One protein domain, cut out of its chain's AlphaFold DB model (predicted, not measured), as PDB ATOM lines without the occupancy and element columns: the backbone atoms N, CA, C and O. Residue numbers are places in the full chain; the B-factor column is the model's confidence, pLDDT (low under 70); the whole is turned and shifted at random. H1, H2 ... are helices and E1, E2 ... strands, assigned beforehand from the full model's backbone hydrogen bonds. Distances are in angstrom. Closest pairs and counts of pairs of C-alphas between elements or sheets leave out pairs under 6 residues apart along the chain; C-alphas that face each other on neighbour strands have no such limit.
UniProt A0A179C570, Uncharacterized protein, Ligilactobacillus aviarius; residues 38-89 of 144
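AT A GLANCE: This is residues 38 to 89 of the 144 residues of an uncharacterized protein of Ligilactobacillus aviarius (UniProt A0A179C570). One strongly twisted antiparallel sheet of five strands makes this small domain: the three-strand meander E3 E4 E5, each strand the antiparallel neighbour of the one before, is joined to the hairpin E1 and E2 where the last part of E5 comes beside E1. The one short helix, H1, lies over E1 on one face of the sheet. The printed part has 52 residues, with elements in the order E1 E2 H1 E3 E4 E5, and the class is mostly strand. Across the sheet the order is E2 E1 E5 E4 E3. The whole is compact and rounded, with a radius of gyration of the C-alphas of 9.9 A and spans of 23 by 22 by 20 A.

HOW THE PARTS SIT: Begin at inner strand E5, residues 80 to 85, whose pairing is staggered: residues 80 to 84 pair with E4, residues 67 to 73, and residues 84 to 85 with E1, residues 38 to 41. E4 and E5 are a hairpin at 146 degrees between their directions, with N 70 and O 83 2.8 A apart, within hydrogen-bond range. E5 and E1 are antiparallel at 118 degrees, with N 41 and O 84 at 2.9 A. Beyond E4, look for edge strand E3, residues 61 to 64, its hairpin partner at 128 degrees, with N 69 and O 62 at 2.8 A. Beyond E1 is the other edge strand, E2, residues 48 to 52, its hairpin partner at 151 degrees, with N 40 and O 49 at 2.8 A. E2 and E3 are apart. H1, residues 53 to 56, is on the sheet over E1 at a height over the sheet of 8.7 A; the closest C-alphas of H1 and E1 are those of Lys 53 and Val 38, 6.1 A apart. H1 is too short for any O i to N i+4 pair, but its one O i to N i+3 pair is within hydrogen-bond range.

IN THESE COORDINATES: Find C-alpha 67 at (12.748, 36.773, -14.212); from there E4, the longest strand, runs 18.0 A to residue 73. E5 runs 14.9 A from residue 80 to C-alpha 85 at (13.670, 30.087, -15.455). Look for C-alpha 38 at (15.962, 25.317, -20.208), where E1 begins its 10.2 A to residue 41. E2 is 13.8 A from residue 48 to 52, H1 5.0 A from 53 to 56, and E3 9.4 A from 61 to 64.

THE WHOLE: The two C-alphas farthest apart are those of His 78 and His 89, at 27.2 A. The printed part has no cut, and no link is long. The mean pLDDT of the printed part is 80.9; look for low confidence, under 70, at residues 87 to 89.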
ATOM      1  N   VAL A  38      16.266  24.215 -21.122       76.69
ATOM      2  CA  VAL A  38      15.962  25.317 -20.208       76.69
ATOM      3  C   VAL A  38      15.532  24.709 -18.882       76.69
ATOM      4  O   VAL A  38      14.644  23.857 -18.849       76.69
ATOM      5  N   TRP A  39      16.177  25.142 -17.803       82.56
ATOM      6  CA  TRP A  39      15.844  24.736 -16.445       82.56
ATOM      7  C   TRP A  39      14.788  25.671 -15.863       82.56
ATOM      8  O   TRP A  39      14.887  26.895 -15.966       82.56
ATOM      9  N   LEU A  40      13.756  25.076 -15.280       83.69
ATOM     10  CA  LEU A  40      12.603  25.738 -14.691       83.69
ATOM     11  C   LEU A  40      12.489  25.313 -13.236       83.69
ATOM     12  O   LEU A  40      12.721  24.150 -12.907       83.69
ATOM     13  N   LYS A  41      12.079  26.246 -12.382       85.12
ATOM     14  CA  LYS A  41      11.746  25.969 -10.989       85.12
ATOM     15  C   LYS A  41      10.251  26.114 -10.777       85.12
ATOM     16  O   LYS A  41       9.664  27.155 -11.085       85.12
ATOM     17  N   CYS A  42       9.646  25.076 -10.215       85.44
ATOM     18  CA  CYS A  42       8.242  25.110  -9.849       85.44
ATOM     19  C   CYS A  42       8.035  26.013  -8.636       85.44
ATOM     20  O   CYS A  42       8.656  25.817  -7.592       85.44
ATOM     21  N   LYS A  43       7.115  26.973  -8.752       82.12
ATOM     22  CA  LYS A  43       6.737  27.858  -7.648       82.12
ATOM     23  C   LYS A  43       6.027  27.107  -6.514       82.12
ATOM     24  O   LYS A  43       6.237  27.437  -5.353       82.12
ATOM     25  N   HIS A  44       5.232  26.090  -6.852       84.50
ATOM     26  CA  HIS A  44       4.433  25.340  -5.887       84.50
ATOM     27  C   HIS A  44       5.258  24.359  -5.044       84.50
ATOM     28  O   HIS A  44       5.191  24.384  -3.819       84.50
ATOM     29  N   CYS A  45       6.046  23.486  -5.683       84.25
ATOM     30  CA  CYS A  45       6.817  22.453  -4.977       84.25
ATOM     31  C   CYS A  45       8.304  22.795  -4.801       84.25
ATOM     32  O   CYS A  45       9.028  22.045  -4.151       84.25
ATOM     33  N   GLY A  46       8.783  23.889  -5.400       81.62
ATOM     34  CA  GLY A  46      10.183  24.309  -5.330       81.62
ATOM     35  C   GLY A  46      11.161  23.435  -6.121       81.62
ATOM     36  O   GLY A  46      12.348  23.757  -6.137       81.62
ATOM     37  N   GLN A  47      10.698  22.355  -6.765       83.81
ATOM     38  CA  GLN A  47      11.559  21.439  -7.515       83.81
ATOM     39  C   GLN A  47      11.961  22.013  -8.875       83.81
ATOM     40  O   GLN A  47      11.184  22.708  -9.537       83.81
ATOM     41  N   GLU A  48      13.184  21.689  -9.285       86.62
ATOM     42  CA  GLU A  48      13.769  22.087 -10.561       86.62
ATOM     43  C   GLU A  48      13.627  20.957 -11.580       86.62
ATOM     44  O   GLU A  48      13.889  19.792 -11.282       86.62
ATOM     45  N   PHE A  49      13.232  21.296 -12.802       83.31
ATOM     46  CA  PHE A  49      13.189  20.358 -13.918       83.31
ATOM     47  C   PHE A  49      13.605  21.052 -15.207       83.31
ATOM     48  O   PHE A  49      13.606  22.277 -15.314       83.31
ATOM     49  N   SER A  50      13.952  20.263 -16.218       82.00
ATOM     50  CA  SER A  50      14.347  20.779 -17.522       82.00
ATOM     51  C   SER A  50      13.300  20.471 -18.588       82.00
ATOM     52  O   SER A  50      12.653  19.423 -18.577       82.00
ATOM     53  N   LYS A  51      13.134  21.402 -19.527       80.88
ATOM     54  CA  LYS A  51      12.423  21.189 -20.794       80.88
ATOM     55  C   LYS A  51      13.331  21.582 -21.945       80.88
ATOM     56  O   LYS A  51      14.199  22.445 -21.804       80.88
ATOM     57  N   THR A  52      13.152  20.961 -23.102       77.75
ATOM     58  CA  THR A  52      13.901  21.384 -24.294       77.75
ATOM     59  C   THR A  52      13.410  22.753 -24.765       77.75
ATOM     60  O   THR A  52      12.235  23.092 -24.606       77.75
ATOM     61  N   LYS A  53      14.282  23.554 -25.389       72.94
ATOM     62  CA  LYS A  53      13.905  24.877 -25.918       72.94
ATOM     63  C   LYS A  53      12.708  24.791 -26.875       72.94
ATOM     64  O   LYS A  53      11.791  25.597 -26.808       72.94
ATOM     65  N   ARG A  54      12.662  23.749 -27.706       74.19
ATOM     66  CA  ARG A  54      11.555  23.515 -28.646       74.19
ATOM     67  C   ARG A  54      10.222  23.206 -27.959       74.19
ATOM     68  O   ARG A  54       9.161  23.459 -28.528       74.19
ATOM     69  N   GLU A  55      10.259  22.601 -26.778       79.25
ATOM     70  CA  GLU A  55       9.060  22.396 -25.966       79.25
ATOM     71  C   GLU A  55       8.649  23.696 -25.292       79.25
ATOM     72  O   GLU A  55       7.468  24.021 -25.318       79.25
ATOM     73  N   ILE A  56       9.608  24.448 -24.742       79.12
ATOM     74  CA  ILE A  56       9.322  25.654 -23.965       79.12
ATOM     75  C   ILE A  56       8.787  26.811 -24.816       79.12
ATOM     76  O   ILE A  56       7.903  27.530 -24.367       79.12
ATOM     77  N   GLU A  57       9.239  26.928 -26.069       79.56
ATOM     78  CA  GLU A  57       8.765  27.933 -27.035       79.56
ATOM     79  C   GLU A  57       7.267  27.803 -27.365       79.56
ATOM     80  O   GLU A  57       6.671  28.739 -27.892       79.56
ATOM     81  N   LYS A  58       6.642  26.658 -27.060       85.38
ATOM     82  CA  LYS A  58       5.197  26.453 -27.245       85.38
ATOM     83  C   LYS A  58       4.361  27.001 -26.093       85.38
ATOM     84  O   LYS A  58       3.150  27.130 -26.245       85.38
ATOM     85  N   PHE A  59       4.978  27.251 -24.940       84.31
ATOM     86  CA  PHE A  59       4.280  27.715 -23.750       84.31
ATOM     87  C   PHE A  59       4.329  29.243 -23.676       84.31
ATOM     88  O   PHE A  59       5.350  29.843 -24.026       84.31
ATOM     89  N   PRO A  60       3.248  29.893 -23.216       86.06
ATOM     90  CA  PRO A  60       3.261  31.333 -23.028       86.06
ATOM     91  C   PRO A  60       4.287  31.709 -21.955       86.06
ATOM     92  O   PRO A  60       4.473  30.998 -20.961       86.06
ATOM     93  N   TYR A  61       4.962  32.833 -22.180       85.50
ATOM     94  CA  TYR A  61       6.000  33.360 -21.305       85.50
ATOM     95  C   TYR A  61       5.653  34.777 -20.854       85.50
ATOM     96  O   TYR A  61       5.034  35.542 -21.592       85.50
ATOM     97  N   GLN A  62       6.074  35.134 -19.646       85.69
ATOM     98  CA  GLN A  62       5.954  36.486 -19.112       85.69
ATOM     99  C   GLN A  62       7.130  36.791 -18.179       85.69
ATOM    100  O   GLN A  62       7.780  35.884 -17.664       85.69
ATOM    101  N   LEU A  63       7.407  38.071 -17.954       80.75
ATOM    102  CA  LEU A  63       8.381  38.506 -16.956       80.75
ATOM    103  C   LEU A  63       7.675  38.634 -15.601       80.75
ATOM    104  O   LEU A  63       6.788  39.471 -15.451       80.75
ATOM    105  N   VAL A  64       8.063  37.809 -14.630       74.50
ATOM    106  CA  VAL A  64       7.601  37.878 -13.234       74.50
ATOM    107  C   VAL A  64       8.815  38.204 -12.375       74.50
ATOM    108  O   VAL A  64       9.820  37.508 -12.467       74.50
ATOM    109  N   ASP A  65       8.758  39.275 -11.584       74.50
ATOM    110  CA  ASP A  65       9.853  39.682 -10.686       74.50
ATOM    111  C   ASP A  65      11.219  39.817 -11.390       74.50
ATOM    112  O   ASP A  65      12.262  39.410 -10.880       74.50
ATOM    113  N   ASN A  66      11.207  40.384 -12.602       77.94
ATOM    114  CA  ASN A  66      12.381  40.547 -13.468       77.94
ATOM    115  C   ASN A  66      13.045  39.221 -13.910       77.94
ATOM    116  O   ASN A  66      14.166  39.216 -14.419       77.94
ATOM    117  N   GLN A  67      12.347  38.094 -13.742       76.44
ATOM    118  CA  GLN A  67      12.748  36.773 -14.212       76.44
ATOM    119  C   GLN A  67      11.780  36.281 -15.285       76.44
ATOM    120  O   GLN A  67      10.571  36.515 -15.232       76.44
ATOM    121  N   LEU A  68      12.312  35.594 -16.295       81.69
ATOM    122  CA  LEU A  68      11.478  35.000 -17.331       81.69
ATOM    123  C   LEU A  68      10.736  33.800 -16.729       81.69
ATOM    124  O   LEU A  68      11.368  32.920 -16.144       81.69
ATOM    125  N   ALA A  69       9.416  33.758 -16.863       84.62
ATOM    126  CA  ALA A  69       8.579  32.671 -16.381       84.62
ATOM    127  C   ALA A  69       7.726  32.097 -17.514       84.62
ATOM    128  O   ALA A  69       7.210  32.841 -18.345       84.62
ATOM    129  N   TYR A  70       7.553  30.779 -17.526       87.12
ATOM    130  CA  TYR A  70       6.735  30.058 -18.500       87.12
ATOM    131  C   TYR A  70       5.550  29.402 -17.804       87.12
ATOM    132  O   TYR A  70       5.716  28.803 -16.741       87.12
ATOM    133  N   GLN A  71       4.361  29.484 -18.395       88.00
ATOM    134  CA  GLN A  71       3.197  28.769 -17.878       88.00
ATOM    135  C   GLN A  71       3.253  27.316 -18.351       88.00
ATOM    136  O   GLN A  71       2.944  27.012 -19.504       88.00
ATOM    137  N   CYS A  72       3.676  26.409 -17.477       84.81
ATOM    138  CA  CYS A  72       3.776  24.995 -17.812       84.81
ATOM    139  C   CYS A  72       3.460  24.105 -16.608       84.81
ATOM    140  O   CYS A  72       3.571  24.512 -15.452       84.81
ATOM    141  N   GLU A  73       3.050  22.872 -16.889       86.31
ATOM    142  CA  GLU A  73       2.796  21.870 -15.858       86.31
ATOM    143  C   GLU A  73       4.113  21.371 -15.254       86.31
ATOM    144  O   GLU A  73       5.056  21.017 -15.974       86.31
ATOM    145  N   CYS A  74       4.186  21.343 -13.924       85.75
ATOM    146  CA  CYS A  74       5.302  20.737 -13.212       85.75
ATOM    147  C   CYS A  74       5.176  19.205 -13.236       85.75
ATOM    148  O   CYS A  74       4.157  18.690 -12.782       85.75
ATOM    149  N   PRO A  75       6.210  18.451 -13.648       84.69
ATOM    150  CA  PRO A  75       6.159  16.987 -13.666       84.69
ATOM    151  C   PRO A  75       6.113  16.348 -12.268       84.69
ATOM    152  O   PRO A  75       5.845  15.159 -12.158       84.69
ATOM    153  N   HIS A  76       6.396  17.108 -11.205       85.75
ATOM    154  CA  HIS A  76       6.457  16.587  -9.837       85.75
ATOM    155  C   HIS A  76       5.152  16.760  -9.062       85.75
ATOM    156  O   HIS A  76       4.786  15.890  -8.279       85.75
ATOM    157  N   CYS A  77       4.461  17.885  -9.249       86.94
ATOM    158  CA  CYS A  77       3.204  18.177  -8.558       86.94
ATOM    159  C   CYS A  77       1.998  18.275  -9.499       86.94
ATOM    160  O   CYS A  77       0.892  18.512  -9.021       86.94
ATOM    161  N   HIS A  78       2.201  18.118 -10.812       86.94
ATOM    162  CA  HIS A  78       1.170  18.212 -11.854       86.94
ATOM    163  C   HIS A  78       0.371  19.524 -11.849       86.94
ATOM    164  O   HIS A  78      -0.694  19.631 -12.453       86.94
ATOM    165  N   GLN A  79       0.890  20.559 -11.184       83.81
ATOM    166  CA  GLN A  79       0.270  21.874 -11.182       83.81
ATOM    167  C   GLN A  79       0.747  22.695 -12.371       83.81
ATOM    168  O   GLN A  79       1.944  22.771 -12.664       83.81
ATOM    169  N   THR A  80      -0.216  23.318 -13.046       85.44
ATOM    170  CA  THR A  80       0.027  24.239 -14.154       85.44
ATOM    171  C   THR A  80       0.065  25.659 -13.613       85.44
ATOM    172  O   THR A  80      -0.971  26.278 -13.390       85.44
ATOM    173  N   GLU A  81       1.271  26.177 -13.413       85.50
ATOM    174  CA  GLU A  81       1.506  27.532 -12.915       85.50
ATOM    175  C   GLU A  81       2.649  28.207 -13.684       85.50
ATOM    176  O   GLU A  81       3.310  27.602 -14.530       85.50
ATOM    177  N   TRP A  82       2.874  29.489 -13.393       85.06
ATOM    178  CA  TRP A  82       4.022  30.233 -13.897       85.06
ATOM    179  C   TRP A  82       5.302  29.766 -13.209       85.06
ATOM    180  O   TRP A  82       5.465  29.912 -11.996       85.06
ATOM    181  N   GLN A  83       6.211  29.217 -14.004       83.19
ATOM    182  CA  GLN A  83       7.459  28.622 -13.552       83.19
ATOM    183  C   GLN A  83       8.637  29.473 -13.989       83.19
ATOM    184  O   GLN A  83       8.781  29.773 -15.174       83.19
ATOM    185  N   THR A  84       9.475  29.870 -13.042       83.62
ATOM    186  CA  THR A  84      10.598  30.779 -13.287       83.62
ATOM    187  C   THR A  84      11.784  30.028 -13.874       83.62
ATOM    188  O   THR A  84      12.129  28.937 -13.414       83.62
ATOM    189  N   VAL A  85      12.432  30.617 -14.876       81.06
ATOM    190  CA  VAL A  85      13.670  30.087 -15.455       81.06
ATOM    191  C   VAL A  85      14.800  30.232 -14.450       81.06
ATOM    192  O   VAL A  85      15.112  31.337 -14.008       81.06
ATOM    193  N   VAL A  86      15.465  29.121 -14.152       76.38
ATOM    194  CA  VAL A  86      16.716  29.137 -13.398       76.38
ATOM    195  C   VAL A  86      17.844  29.314 -14.402       76.38
ATOM    196  O   VAL A  86      18.137  28.424 -15.201       76.38
ATOM    197  N   GLN A  87      18.487  30.481 -14.384       63.97
ATOM    198  CA  GLN A  87      19.771  30.633 -15.058       63.97
ATOM    199  C   GLN A  87      20.826  29.903 -14.228       63.97
ATOM    200  O   GLN A  87      21.384  30.461 -13.286       63.97
ATOM    201  N   HIS A  88      21.127  28.653 -14.582       57.22
ATOM    202  CA  HIS A  88      22.412  28.081 -14.199       57.22
ATOM    203  C   HIS A  88      23.497  28.879 -14.925       57.22
ATOM    204  O   HIS A  88      23.769  28.654 -16.105       57.22
ATOM    205  N   HIS A  89      24.099  29.851 -14.236       44.81
ATOM    206  CA  HIS A  89      25.374  30.395 -14.677       44.81
ATOM    207  C   HIS A  89      26.371  29.230 -14.733       44.81
ATOM    208  O   HIS A  89      26.499  28.509 -13.741       44.81
TER     209      HIS A  89